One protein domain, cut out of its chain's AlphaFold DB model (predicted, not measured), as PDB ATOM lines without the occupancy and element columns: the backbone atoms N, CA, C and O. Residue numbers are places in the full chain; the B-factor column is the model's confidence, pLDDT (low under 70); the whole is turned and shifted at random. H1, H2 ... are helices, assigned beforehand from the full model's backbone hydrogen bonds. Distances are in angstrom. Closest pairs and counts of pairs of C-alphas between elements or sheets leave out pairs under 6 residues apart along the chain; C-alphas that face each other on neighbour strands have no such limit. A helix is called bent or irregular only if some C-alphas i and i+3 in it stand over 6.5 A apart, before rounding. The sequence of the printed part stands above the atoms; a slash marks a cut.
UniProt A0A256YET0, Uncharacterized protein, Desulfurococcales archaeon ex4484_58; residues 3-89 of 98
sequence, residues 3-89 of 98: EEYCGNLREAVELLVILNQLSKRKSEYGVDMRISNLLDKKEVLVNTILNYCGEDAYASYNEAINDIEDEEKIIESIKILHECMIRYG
ATOM      1  N   GLU A   3     142.292 137.507 116.872       66.94
ATOM      2  CA  GLU A   3     141.809 138.654 117.660       66.94
ATOM      3  C   GLU A   3     142.359 138.697 119.089       66.94
ATOM      4  O   GLU A   3     142.631 139.781 119.596       66.94
ATOM      5  N   GLU A   4     142.559 137.539 119.721       81.31
ATOM      6  CA  GLU A   4     142.927 137.457 121.140       81.31
ATOM      7  C   GLU A   4     144.354 137.959 121.403       81.31
ATOM      8  O   GLU A   4     144.555 138.804 122.271       81.31
ATOM      9  N   TYR A   5     145.341 137.541 120.597       86.62
ATOM     10  CA  TYR A   5     146.711 138.032 120.778       86.62
ATOM     11  C   TYR A   5     146.832 139.522 120.420       86.62
ATOM     12  O   TYR A   5     147.503 140.253 121.139       86.62
ATOM     13  N   CYS A   6     146.151 140.012 119.371       89.62
ATOM     14  CA  CYS A   6     146.130 141.448 119.070       89.62
ATOM     15  C   CYS A   6     145.486 142.254 120.209       89.62
ATOM     16  O   CYS A   6     145.935 143.360 120.497       89.62
ATOM     17  N   GLY A   7     144.443 141.720 120.855       89.94
ATOM     18  CA  GLY A   7     143.845 142.305 122.057       89.94
ATOM     19  C   GLY A   7     144.861 142.418 123.190       89.94
ATOM     20  O   GLY A   7     145.109 143.514 123.682       89.94
ATOM     21  N   ASN A   8     145.542 141.318 123.506       93.00
ATOM     22  CA  ASN A   8     146.575 141.286 124.540       93.00
ATOM     23  C   ASN A   8     147.752 142.231 124.231       93.00
ATOM     24  O   ASN A   8     148.259 142.891 125.129       93.00
ATOM     25  N   LEU A   9     148.188 142.352 122.972       92.81
ATOM     26  CA  LEU A   9     149.260 143.289 122.605       92.81
ATOM     27  C   LEU A   9     148.837 144.757 122.777       92.81
ATOM     28  O   LEU A   9     149.641 145.566 123.238       92.81
ATOM     29  N   ARG A  10     147.578 145.101 122.478       92.50
ATOM     30  CA  ARG A  10     147.035 146.440 122.770       92.50
ATOM     31  C   ARG A  10     146.967 146.693 124.267       92.50
ATOM     32  O   ARG A  10     147.438 147.729 124.722       92.50
ATOM     33  N   GLU A  11     146.438 145.735 125.024       93.50
ATOM     34  CA  GLU A  11     146.351 145.832 126.483       93.50
ATOM     35  C   GLU A  11     147.734 145.971 127.128       93.50
ATOM     36  O   GLU A  11     147.884 146.719 128.090       93.50
ATOM     37  N   ALA A  12     148.763 145.316 126.582       94.19
ATOM     38  CA  ALA A  12     150.140 145.473 127.038       94.19
ATOM     39  C   ALA A  12     150.642 146.911 126.882       94.19
ATOM     40  O   ALA A  12     151.187 147.472 127.834       94.19
ATOM     41  N   VAL A  13     150.420 147.519 125.717       93.94
ATOM     42  CA  VAL A  13     150.793 148.914 125.452       93.94
ATOM     43  C   VAL A  13     150.002 149.871 126.350       93.94
ATOM     44  O   VAL A  13     150.587 150.737 127.001       93.94
ATOM     45  N   GLU A  14     148.684 149.694 126.439       92.88
ATOM     46  CA  GLU A  14     147.809 150.514 127.284       92.88
ATOM     47  C   GLU A  14     148.201 150.423 128.766       92.88
ATOM     48  O   GLU A  14     148.223 151.438 129.465       92.88
ATOM     49  N   LEU A  15     148.568 149.231 129.243       94.75
ATOM     50  CA  LEU A  15     149.002 149.021 130.620       94.75
ATOM     51  C   LEU A  15     150.267 149.823 130.944       94.75
ATOM     52  O   LEU A  15     150.296 150.481 131.983       94.75
ATOM     53  N   LEU A  16     151.279 149.828 130.066       94.62
ATOM     54  CA  LEU A  16     152.498 150.624 130.273       94.62
ATOM     55  C   LEU A  16     152.185 152.123 130.380       94.62
ATOM     56  O   LEU A  16     152.673 152.795 131.289       94.62
ATOM     57  N   VAL A  17     151.322 152.635 129.497       92.75
ATOM     58  CA  VAL A  17     150.911 154.048 129.504       92.75
ATOM     59  C   VAL A  17     150.169 154.400 130.795       92.75
ATOM     60  O   VAL A  17     150.496 155.398 131.440       92.75
ATOM     61  N   ILE A  18     149.196 153.581 131.206       93.25
ATOM     62  CA  ILE A  18     148.423 153.810 132.434       93.25
ATOM     63  C   ILE A  18     149.341 153.767 133.658       93.25
ATOM     64  O   ILE A  18     149.251 154.643 134.518       93.25
ATOM     65  N   LEU A  19     150.231 152.779 133.745       93.38
ATOM     66  CA  LEU A  19     151.148 152.642 134.874       93.38
ATOM     67  C   LEU A  19     152.111 153.829 134.968       93.38
ATOM     68  O   LEU A  19     152.258 154.379 136.058       93.38
ATOM     69  N   ASN A  20     152.687 154.291 133.854       93.88
ATOM     70  CA  ASN A  20     153.541 155.483 133.841       93.88
ATOM     71  C   ASN A  20     152.775 156.765 134.225       93.88
ATOM     72  O   ASN A  20     153.281 157.626 134.942       93.88
ATOM     73  N   GLN A  21     151.520 156.911 133.793       91.69
ATOM     74  CA  GLN A  21     150.697 158.056 134.199       91.69
ATOM     75  C   GLN A  21     150.341 158.022 135.690       91.69
ATOM     76  O   GLN A  21     150.301 159.071 136.339       91.69
ATOM     77  N   LEU A  22     150.079 156.834 136.237       92.31
ATOM     78  CA  LEU A  22     149.795 156.647 137.658       92.31
ATOM     79  C   LEU A  22     151.049 156.820 138.519       92.31
ATOM     80  O   LEU A  22     150.948 157.408 139.594       92.31
ATOM     81  N   SER A  23     152.225 156.380 138.060       91.31
ATOM     82  CA  SER A  23     153.483 156.533 138.806       91.31
ATOM     83  C   SER A  23     153.814 158.008 139.065       91.31
ATOM     84  O   SER A  23     154.189 158.374 140.177       91.31
ATOM     85  N   LYS A  24     153.499 158.898 138.117       91.19
ATOM     86  CA  LYS A  24     153.612 160.363 138.275       91.19
ATOM     87  C   LYS A  24     152.722 160.954 139.377       91.19
ATOM     88  O   LYS A  24     152.915 162.100 139.774       91.19
ATOM     89  N   ARG A  25     151.736 160.196 139.864       90.69
ATOM     90  CA  ARG A  25     150.766 160.587 140.902       90.69
ATOM     91  C   ARG A  25     150.787 159.640 142.101       90.69
ATOM     92  O   ARG A  25     149.819 159.574 142.853       90.69
ATOM     93  N   LYS A  26     151.885 158.905 142.296       84.00
ATOM     94  CA  LYS A  26     152.013 157.855 143.318       84.00
ATOM     95  C   LYS A  26     151.698 158.325 144.744       84.00
ATOM     96  O   LYS A  26     151.192 157.556 145.549       84.00
ATOM     97  N   SER A  27     151.952 159.600 145.045       86.50
ATOM     98  CA  SER A  27     151.663 160.212 146.349       86.50
ATOM     99  C   SER A  27     150.171 160.434 146.632       86.50
ATOM    100  O   SER A  27     149.807 160.732 147.772       86.50
ATOM    101  N   GLU A  28     149.296 160.305 145.633       91.00
ATOM    102  CA  GLU A  28     147.851 160.439 145.806       91.00
ATOM    103  C   GLU A  28     147.245 159.189 146.463       91.00
ATOM    104  O   GLU A  28     147.606 158.043 146.179       91.00
ATOM    105  N   TYR A  29     146.262 159.407 147.340       88.19
ATOM    106  CA  TYR A  29     145.613 158.329 148.080       88.19
ATOM    107  C   TYR A  29     145.025 157.257 147.147       88.19
ATOM    108  O   TYR A  29     144.171 157.534 146.302       88.19
ATOM    109  N   GLY A  30     145.450 156.008 147.345       86.38
ATOM    110  CA  GLY A  30     144.938 154.842 146.623       86.38
ATOM    111  C   GLY A  30     145.559 154.599 145.244       86.38
ATOM    112  O   GLY A  30     145.201 153.606 144.610       86.38
ATOM    113  N   VAL A  31     146.489 155.441 144.778       88.44
ATOM    114  CA  VAL A  31     147.187 155.224 143.498       88.44
ATOM    115  C   VAL A  31     148.123 154.017 143.563       88.44
ATOM    116  O   VAL A  31     148.067 153.180 142.667       88.44
ATOM    117  N   ASP A  32     148.872 153.842 144.655       86.88
ATOM    118  CA  ASP A  32     149.724 152.658 144.870       86.88
ATOM    119  C   ASP A  32     148.945 151.338 144.770       86.88
ATOM    120  O   ASP A  32     149.368 150.393 144.104       86.88
ATOM    121  N   MET A  33     147.754 151.283 145.377       88.56
ATOM    122  CA  MET A  33     146.888 150.104 145.308       88.56
ATOM    123  C   MET A  33     146.381 149.854 143.881       88.56
ATOM    124  O   MET A  33     146.279 148.709 143.451       88.56
ATOM    125  N   ARG A  34     146.078 150.916 143.120       89.81
ATOM    126  CA  ARG A  34     145.667 150.791 141.712       89.81
ATOM    127  C   ARG A  34     146.801 150.268 140.840       89.81
ATOM    128  O   ARG A  34     146.544 149.396 140.020       89.81
ATOM    129  N   ILE A  35     148.022 150.763 141.039       89.44
ATOM    130  CA  ILE A  35     149.224 150.258 140.363       89.44
ATOM    131  C   ILE A  35     149.392 148.764 140.657       89.44
ATOM    132  O   ILE A  35     149.496 147.978 139.721       89.44
ATOM    133  N   SER A  36     149.314 148.355 141.930       87.69
ATOM    134  CA  SER A  36     149.425 146.942 142.318       87.69
ATOM    135  C   SER A  36     148.374 146.060 141.635       87.69
ATOM    136  O   SER A  36     148.725 145.048 141.044       87.69
ATOM    137  N   ASN A  37     147.100 146.465 141.645       89.25
ATOM    138  CA  ASN A  37     146.017 145.696 141.017       89.25
ATOM    139  C   ASN A  37     146.147 145.614 139.487       89.25
ATOM    140  O   ASN A  37     145.667 144.673 138.861       89.25
ATOM    141  N   LEU A  38     146.736 146.630 138.855       90.50
ATOM    142  CA  LEU A  38     146.981 146.629 137.414       90.50
ATOM    143  C   LEU A  38     148.138 145.697 137.041       90.50
ATOM    144  O   LEU A  38     148.077 145.049 135.997       90.50
ATOM    145  N   LEU A  39     149.151 145.584 137.905       88.75
ATOM    146  CA  LEU A  39     150.265 144.656 137.717       88.75
ATOM    147  C   LEU A  39     149.830 143.186 137.770       88.75
ATOM    148  O   LEU A  39     150.473 142.365 137.123       88.75
ATOM    149  N   ASP A  40     148.708 142.847 138.412       86.75
ATOM    150  CA  ASP A  40     148.151 141.484 138.379       86.75
ATOM    151  C   ASP A  40     147.808 141.020 136.948       86.75
ATOM    152  O   ASP A  40     147.826 139.827 136.649       86.75
ATOM    153  N   LYS A  41     147.551 141.952 136.018       78.75
ATOM    154  CA  LYS A  41     147.299 141.632 134.601       78.75
ATOM    155  C   LYS A  41     148.564 141.265 133.821       78.75
ATOM    156  O   LYS A  41     148.461 140.718 132.724       78.75
ATOM    157  N   LYS A  42     149.755 141.537 134.369       86.69
ATOM    158  CA  LYS A  42     151.054 141.322 133.710       86.69
ATOM    159  C   LYS A  42     151.229 139.885 133.227       86.69
ATOM    160  O   LYS A  42     151.712 139.684 132.118       86.69
ATOM    161  N   GLU A  43     150.845 138.896 134.035       80.75
ATOM    162  CA  GLU A  43     151.149 137.479 133.779       80.75
ATOM    163  C   GLU A  43     150.525 136.958 132.471       80.75
ATOM    164  O   GLU A  43     151.147 136.199 131.726       80.75
ATOM    165  N   VAL A  44     149.321 137.423 132.131       81.44
ATOM    166  CA  VAL A  44     148.641 137.043 130.881       81.44
ATOM    167  C   VAL A  44     149.311 137.699 129.666       81.44
ATOM    168  O   VAL A  44     149.482 137.074 128.614       81.44
ATOM    169  N   LEU A  45     149.746 138.949 129.820       92.12
ATOM    170  CA  LEU A  45     150.322 139.754 128.745       92.12
ATOM    171  C   LEU A  45     151.738 139.290 128.385       92.12
ATOM    172  O   LEU A  45     152.036 139.110 127.203       92.12
ATOM    173  N   VAL A  46     152.582 138.992 129.381       92.94
ATOM    174  CA  VAL A  46     153.966 138.532 129.147       92.94
ATOM    175  C   VAL A  46     154.027 137.230 128.352       92.94
ATOM    176  O   VAL A  46     154.882 137.088 127.481       92.94
ATOM    177  N   ASN A  47     153.089 136.309 128.590       91.81
ATOM    178  CA  ASN A  47     153.007 135.055 127.842       91.81
ATOM    179  C   ASN A  47     152.653 135.298 126.371       91.81
ATOM    180  O   ASN A  47     153.200 134.641 125.486       91.81
ATOM    181  N   THR A  48     151.767 136.255 126.087       92.75
ATOM    182  CA  THR A  48     151.455 136.623 124.699       92.75
ATOM    183  C   THR A  48     152.674 137.252 124.026       92.75
ATOM    184  O   THR A  48     153.052 136.846 122.930       92.75
ATOM    185  N   ILE A  49     153.329 138.207 124.685       95.31
ATOM    186  CA  ILE A  49     154.488 138.905 124.120       95.31
ATOM    187  C   ILE A  49     155.613 137.914 123.807       95.31
ATOM    188  O   ILE A  49     156.139 137.932 122.699       95.31
ATOM    189  N   LEU A  50     155.924 136.994 124.722       95.50
ATOM    190  CA  LEU A  50     156.956 135.982 124.498       95.50
ATOM    191  C   LEU A  50     156.630 135.082 123.297       95.50
ATOM    192  O   LEU A  50     157.475 134.880 122.429       95.50
ATOM    193  N   ASN A  51     155.398 134.570 123.229       92.81
ATOM    194  CA  ASN A  51     155.006 133.599 122.205       92.81
ATOM    195  C   ASN A  51     154.864 134.206 120.800       92.81
ATOM    196  O   ASN A  51     155.069 133.497 119.816       92.81
ATOM    197  N   TYR A  52     154.497 135.487 120.693       91.94
ATOM    198  CA  TYR A  52     154.213 136.126 119.403       91.94
ATOM    199  C   TYR A  52     155.273 137.150 118.977       91.94
ATOM    200  O   TYR A  52     155.580 137.237 117.787       91.94
ATOM    201  N   CYS A  53     155.855 137.897 119.917       93.81
ATOM    202  CA  CYS A  53     156.831 138.956 119.641       93.81
ATOM    203  C   CYS A  53     158.288 138.549 119.915       93.81
ATOM    204  O   CYS A  53     159.193 139.207 119.406       93.81
ATOM    205  N   GLY A  54     158.517 137.458 120.654       95.00
ATOM    206  CA  GLY A  54     159.845 136.906 120.930       95.00
ATOM    207  C   GLY A  54     160.487 137.406 122.228       95.00
ATOM    208  O   GLY A  54     159.923 138.223 122.960       95.00
ATOM    209  N   GLU A  55     161.681 136.882 122.515       96.06
ATOM    210  CA  GLU A  55     162.402 137.104 123.779       96.06
ATOM    211  C   GLU A  55     162.805 138.568 123.992       96.06
ATOM    212  O   GLU A  55     162.637 139.079 125.097       96.06
ATOM    213  N   ASP A  56     163.246 139.270 122.942       95.00
ATOM    214  CA  ASP A  56     163.661 140.678 123.035       95.00
ATOM    215  C   ASP A  56     162.493 141.591 123.441       95.00
ATOM    216  O   ASP A  56     162.614 142.426 124.340       95.00
ATOM    217  N   ALA A  57     161.322 141.393 122.825       95.62
ATOM    218  CA  ALA A  57     160.111 142.140 123.159       95.62
ATOM    219  C   ALA A  57     159.626 141.832 124.580       95.62
ATOM    220  O   ALA A  57     159.202 142.729 125.309       95.62
ATOM    221  N   TYR A  58     159.719 140.565 124.989       96.62
ATOM    222  CA  TYR A  58     159.410 140.139 126.350       96.62
ATOM    223  C   TYR A  58     160.349 140.782 127.380       96.62
ATOM    224  O   TYR A  58     159.881 141.240 128.426       96.62
ATOM    225  N   ALA A  59     161.652 140.830 127.098       96.50
ATOM    226  CA  ALA A  59     162.648 141.427 127.979       96.50
ATOM    227  C   ALA A  59     162.405 142.934 128.130       96.50
ATOM    228  O   ALA A  59     162.229 143.404 129.254       96.50
ATOM    229  N   SER A  60     162.261 143.652 127.013       96.81
ATOM    230  CA  SER A  60     161.964 145.090 127.011       96.81
ATOM    231  C   SER A  60     160.675 145.417 127.774       96.81
ATOM    232  O   SER A  60     160.654 146.316 128.613       96.81
ATOM    233  N   TYR A  61     159.602 144.645 127.565       96.50
ATOM    234  CA  TYR A  61     158.353 144.818 128.314       96.50
ATOM    235  C   TYR A  61     158.514 144.572 129.816       96.50
ATOM    236  O   TYR A  61     157.968 145.318 130.631       96.50
ATOM    237  N   ASN A  62     159.267 143.542 130.207       95.31
ATOM    238  CA  ASN A  62     159.521 143.267 131.617       95.31
ATOM    239  C   ASN A  62     160.368 144.343 132.291       95.31
ATOM    240  O   ASN A  62     160.121 144.652 133.455       95.31
ATOM    241  N   GLU A  63     161.350 144.903 131.595       95.38
ATOM    242  CA  GLU A  63     162.133 146.021 132.116       95.38
ATOM    243  C   GLU A  63     161.253 147.258 132.301       95.38
ATOM    244  O   GLU A  63     161.206 147.807 133.401       95.38
ATOM    245  N   ALA A  64     160.470 147.621 131.282       95.44
ATOM    246  CA  ALA A  64     159.569 148.768 131.325       95.44
ATOM    247  C   ALA A  64     158.501 148.652 132.428       95.44
ATOM    248  O   ALA A  64     158.223 149.617 133.134       95.44
ATOM    249  N   ILE A  65     157.913 147.467 132.633       93.44
ATOM    250  CA  ILE A  65     156.874 147.277 133.660       93.44
ATOM    251  C   ILE A  65     157.432 147.183 135.087       93.44
ATOM    252  O   ILE A  65     156.700 147.411 136.049       93.44
ATOM    253  N   ASN A  66     158.706 146.818 135.242       92.12
ATOM    254  CA  ASN A  66     159.372 146.812 136.544       92.12
ATOM    255  C   ASN A  66     159.916 148.203 136.911       92.12
ATOM    256  O   ASN A  66     160.147 148.462 138.090       92.12
ATOM    257  N   ASP A  67     160.091 149.083 135.923       93.44
ATOM    258  CA  ASP A  67     160.604 150.444 136.075       93.44
ATOM    259  C   ASP A  67     159.689 151.465 135.374       93.44
ATOM    260  O   ASP A  67     160.073 152.172 134.447       93.44
ATOM    261  N   ILE A  68     158.428 151.525 135.819       91.38
ATOM    262  CA  ILE A  68     157.364 152.340 135.196       91.38
ATOM    263  C   ILE A  68     157.575 153.860 135.305       91.38
ATOM    264  O   ILE A  68     156.762 154.635 134.793       91.38
ATOM    265  N   GLU A  69     158.605 154.304 136.020       91.81
ATOM    266  CA  GLU A  69     158.995 155.713 136.139       91.81
ATOM    267  C   GLU A  69     159.982 156.123 135.031       91.81
ATOM    268  O   GLU A  69     160.047 157.303 134.686       91.81
ATOM    269  N   ASP A  70     160.684 155.159 134.427       94.06
ATOM    270  CA  ASP A  70     161.622 155.368 133.327       94.06
ATOM    271  C   ASP A  70     160.877 155.471 131.984       94.06
ATOM    272  O   ASP A  70     160.509 154.478 131.347       94.06
ATOM    273  N   GLU A  71     160.618 156.708 131.552       92.38
ATOM    274  CA  GLU A  71     159.900 156.981 130.304       92.38
ATOM    275  C   GLU A  71     160.622 156.450 129.060       92.38
ATOM    276  O   GLU A  71     159.951 156.069 128.099       92.38
ATOM    277  N   GLU A  72     161.959 156.382 129.059       94.12
ATOM    278  CA  GLU A  72     162.717 155.905 127.898       94.12
ATOM    279  C   GLU A  72     162.460 154.413 127.668       94.12
ATOM    280  O   GLU A  72     162.118 154.018 126.548       94.12
ATOM    281  N   LYS A  73     162.497 153.606 128.735       94.75
ATOM    282  CA  LYS A  73     162.165 152.170 128.674       94.75
ATOM    283  C   LYS A  73     160.720 151.926 128.264       94.75
ATOM    284  O   LYS A  73     160.439 151.018 127.482       94.75
ATOM    285  N   ILE A  74     159.794 152.743 128.768       94.69
ATOM    286  CA  ILE A  74     158.376 152.667 128.395       94.69
ATOM    287  C   ILE A  74     158.210 152.932 126.896       94.69
ATOM    288  O   ILE A  74     157.570 152.144 126.200       94.69
ATOM    289  N   ILE A  75     158.808 154.008 126.380       94.44
ATOM    290  CA  ILE A  75     158.727 154.375 124.960       94.44
ATOM    291  C   ILE A  75     159.368 153.299 124.077       94.44
ATOM    292  O   ILE A  75     158.789 152.926 123.055       94.44
ATOM    293  N   GLU A  76     160.542 152.790 124.452       95.69
ATOM    294  CA  GLU A  76     161.223 151.715 123.726       95.69
ATOM    295  C   GLU A  76     160.365 150.446 123.666       95.69
ATOM    296  O   GLU A  76     160.135 149.903 122.582       95.69
ATOM    297  N   SER A  77     159.797 150.030 124.799       96.25
ATOM    298  CA  SER A  77     158.921 148.860 124.856       96.25
ATOM    299  C   SER A  77     157.670 149.025 123.988       96.25
ATOM    300  O   SER A  77     157.319 148.118 123.228       96.25
ATOM    301  N   ILE A  78     157.028 150.200 124.010       95.12
ATOM    302  CA  ILE A  78     155.861 150.489 123.159       95.12
ATOM    303  C   ILE A  78     156.231 150.399 121.675       95.12
ATOM    304  O   ILE A  78     155.473 149.814 120.899       95.12
ATOM    305  N   LYS A  79     157.390 150.933 121.267       94.69
ATOM    306  CA  LYS A  79     157.867 150.842 119.876       94.69
ATOM    307  C   LYS A  79     158.039 149.389 119.438       94.69
ATOM    308  O   LYS A  79     157.504 149.007 118.398       94.69
ATOM    309  N   ILE A  80     158.698 148.565 120.252       95.88
ATOM    310  CA  ILE A  80     158.909 147.141 119.947       95.88
ATOM    311  C   ILE A  80     157.569 146.394 119.835       95.88
ATOM    312  O   ILE A  80     157.353 145.623 118.894       95.88
ATOM    313  N   LEU A  81     156.627 146.648 120.750       94.50
ATOM    314  CA  LEU A  81     155.293 146.044 120.700       94.50
ATOM    315  C   LEU A  81     154.486 146.513 119.480       94.50
ATOM    316  O   LEU A  81     153.789 145.706 118.863       94.50
ATOM    317  N   HIS A  82     154.601 147.782 119.085       93.06
ATOM    318  CA  HIS A  82     153.998 148.303 117.856       93.06
ATOM    319  C   HIS A  82     154.558 147.635 116.605       93.06
ATOM    320  O   HIS A  82     153.788 147.220 115.738       93.06
ATOM    321  N   GLU A  83     155.877 147.478 116.507       92.31
ATOM    322  CA  GLU A  83     156.498 146.767 115.390       92.31
ATOM    323  C   GLU A  83     156.020 145.316 115.310       92.31
ATOM    324  O   GLU A  83     155.704 144.828 114.221       92.31
ATOM    325  N   CYS A  84     155.907 144.635 116.453       92.69
ATOM    326  CA  CYS A  84     155.320 143.301 116.517       92.69
ATOM    327  C   CYS A  84     153.872 143.306 116.001       92.69
ATOM    328  O   CYS A  84     153.533 142.534 115.106       92.69
ATOM    329  N   MET A  85     153.031 144.220 116.492       91.62
ATOM    330  CA  MET A  85     151.643 144.366 116.044       91.62
ATOM    331  C   MET A  85     151.531 144.582 114.529       91.62
ATOM    332  O   MET A  85     150.705 143.932 113.887       91.62
ATOM    333  N   ILE A  86     152.393 145.415 113.936       89.75
ATOM    334  CA  ILE A  86     152.422 145.666 112.487       89.75
ATOM    335  C   ILE A  86     152.740 144.386 111.706       89.75
ATOM    336  O   ILE A  86     152.045 144.086 110.733       89.75
ATOM    337  N   ARG A  87     153.736 143.596 112.139       88.12
ATOM    338  CA  ARG A  87     154.112 142.324 111.478       88.12
ATOM    339  C   ARG A  87     152.947 141.340 111.387       88.12
ATOM    340  O   ARG A  87     152.890 140.549 110.450       88.12
ATOM    341  N   TYR A  88     152.024 141.410 112.339       85.62
ATOM    342  CA  TYR A  88     150.878 140.517 112.443       85.62
ATOM    343  C   TYR A  88     149.541 141.144 112.004       85.62
ATOM    344  O   TYR A  88     148.503 140.486 112.056       85.62
ATOM    345  N   GLY A  89     149.545 142.395 111.525       83.38
ATOM    346  CA  GLY A  89     148.337 143.088 111.067       83.38
ATOM    347  C   GLY A  89     147.397 143.545 112.191       83.38
ATOM    348  O   GLY A  89     146.210 143.764 111.947       83.38
TER     349      GLY A  89
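AT A GLANCE: This is residues 3 to 89 of the 98 residues of an uncharacterized protein of Desulfurococcales archaeon ex4484_58 (UniProt A0A256YET0). Two layers of helices are stacked on each other: the long helix H1 with H5 side by side with it, running opposite ways, make one layer, and H2, H3 and H4 make the other. H2 packs on one end part of H1, H3 crosses the other end part steeply, and H4 folds back beside H3 and packs on H5. The printed part has 87 residues with five named helices, in the order H1, H2, H3, H4, H5 along the chain, and no named strand; the class is all helix. The whole is compact, with a radius of gyration of the C-alphas of 12.6 A, and elongated, with spans of 40 by 24 by 18 A.

IN THESE COORDINATES: The longest helix is H1, residues 3 to 23, 30.1 A from first to last C-alpha; C-alpha 3 is at (141.809, 138.654, 117.660) and C-alpha 23 at (153.483, 156.533, 138.806). Next in length is H5, residues 71 to 87, 24.6 A from first to last C-alpha, which ends with C-alpha 87 at (154.112, 142.324, 111.478). H4 holds residues 55 to 66 and measures 16.3 A. H3 holds residues 42 to 53 and measures 15.4 A. H2, the shortest, holds residues 31 to 39 and measures 12.4 A; its C-alpha 31 is at (147.187, 155.224, 143.498). No helix is bent or irregular.

HOW THE PARTS SIT: H1 is the hub and touches the four other helices. H1 and H5 touch at a shallow tilt of 12 degrees and run opposite ways; their closest C-alphas, those of Val 13 and Ile 78, are 5.8 A apart. H1 touches H2 with residues 15 to 23 alone, and the two form a helical hairpin at a shallow tilt of 22 degrees, with the closest C-alphas, Leu 19 and Ile 35, 6.3 A apart. H1 touches H3 with residues 5 to 12 alone, at a steep tilt of 53 degrees and opposite ways; the closest C-alphas, those of Asn 8 and Leu 45, are 5.8 A apart. H1 and H4 only just touch, with 3 pairs of C-alphas within 8 A, the closest being Leu 16 and Ile 65 at 6.5 A; they run the same way at a shallow tilt of 33 degrees, only just short of steep. H4 and H5 form a helical hairpin at 36 degrees, only just a steep tilt, and the C-alphas of Ala 64 and Ile 74, their closest, are 5.0 A apart. H3 and H4 form a helical hairpin too, at a shallow tilt of 25 degrees; residues 46 to 50 of H3 touch residues 57 to 62 of H4, and the closest C-alphas, Leu 50 and Tyr 58, are 5.2 A apart. H3 touches H5 with residues 49 to 53 alone, at a steep tilt of 51 degrees and the same way, the closest C-alphas being those of Cys 53 and Cys 84 at 5.6 A. H2 and H3 meet only through their link. H2 is apart from H5, and only just apart from H4, at a closest 8.2 A between C-alphas. In H1, H2, H4 and H5 every O i to N i+4 pair is within hydrogen-bond range; in H3, 6 of 8 are.

THE WHOLE: The two C-alphas farthest apart, those of Tyr 29 and Arg 87, are 40.8 A from each other, while the first and last printed C-alphas, Glu 3 and Gly 89, are 10.3 A apart. The printed part has no cut. The links from H2 to H3, H3 to H4 and H4 to H5 are tight, the link from H1 to H2, of 7 residues, is short, and there is no long link. The mean pLDDT of the printed part is 91.3, and residue 3 is the one printed residue under 70.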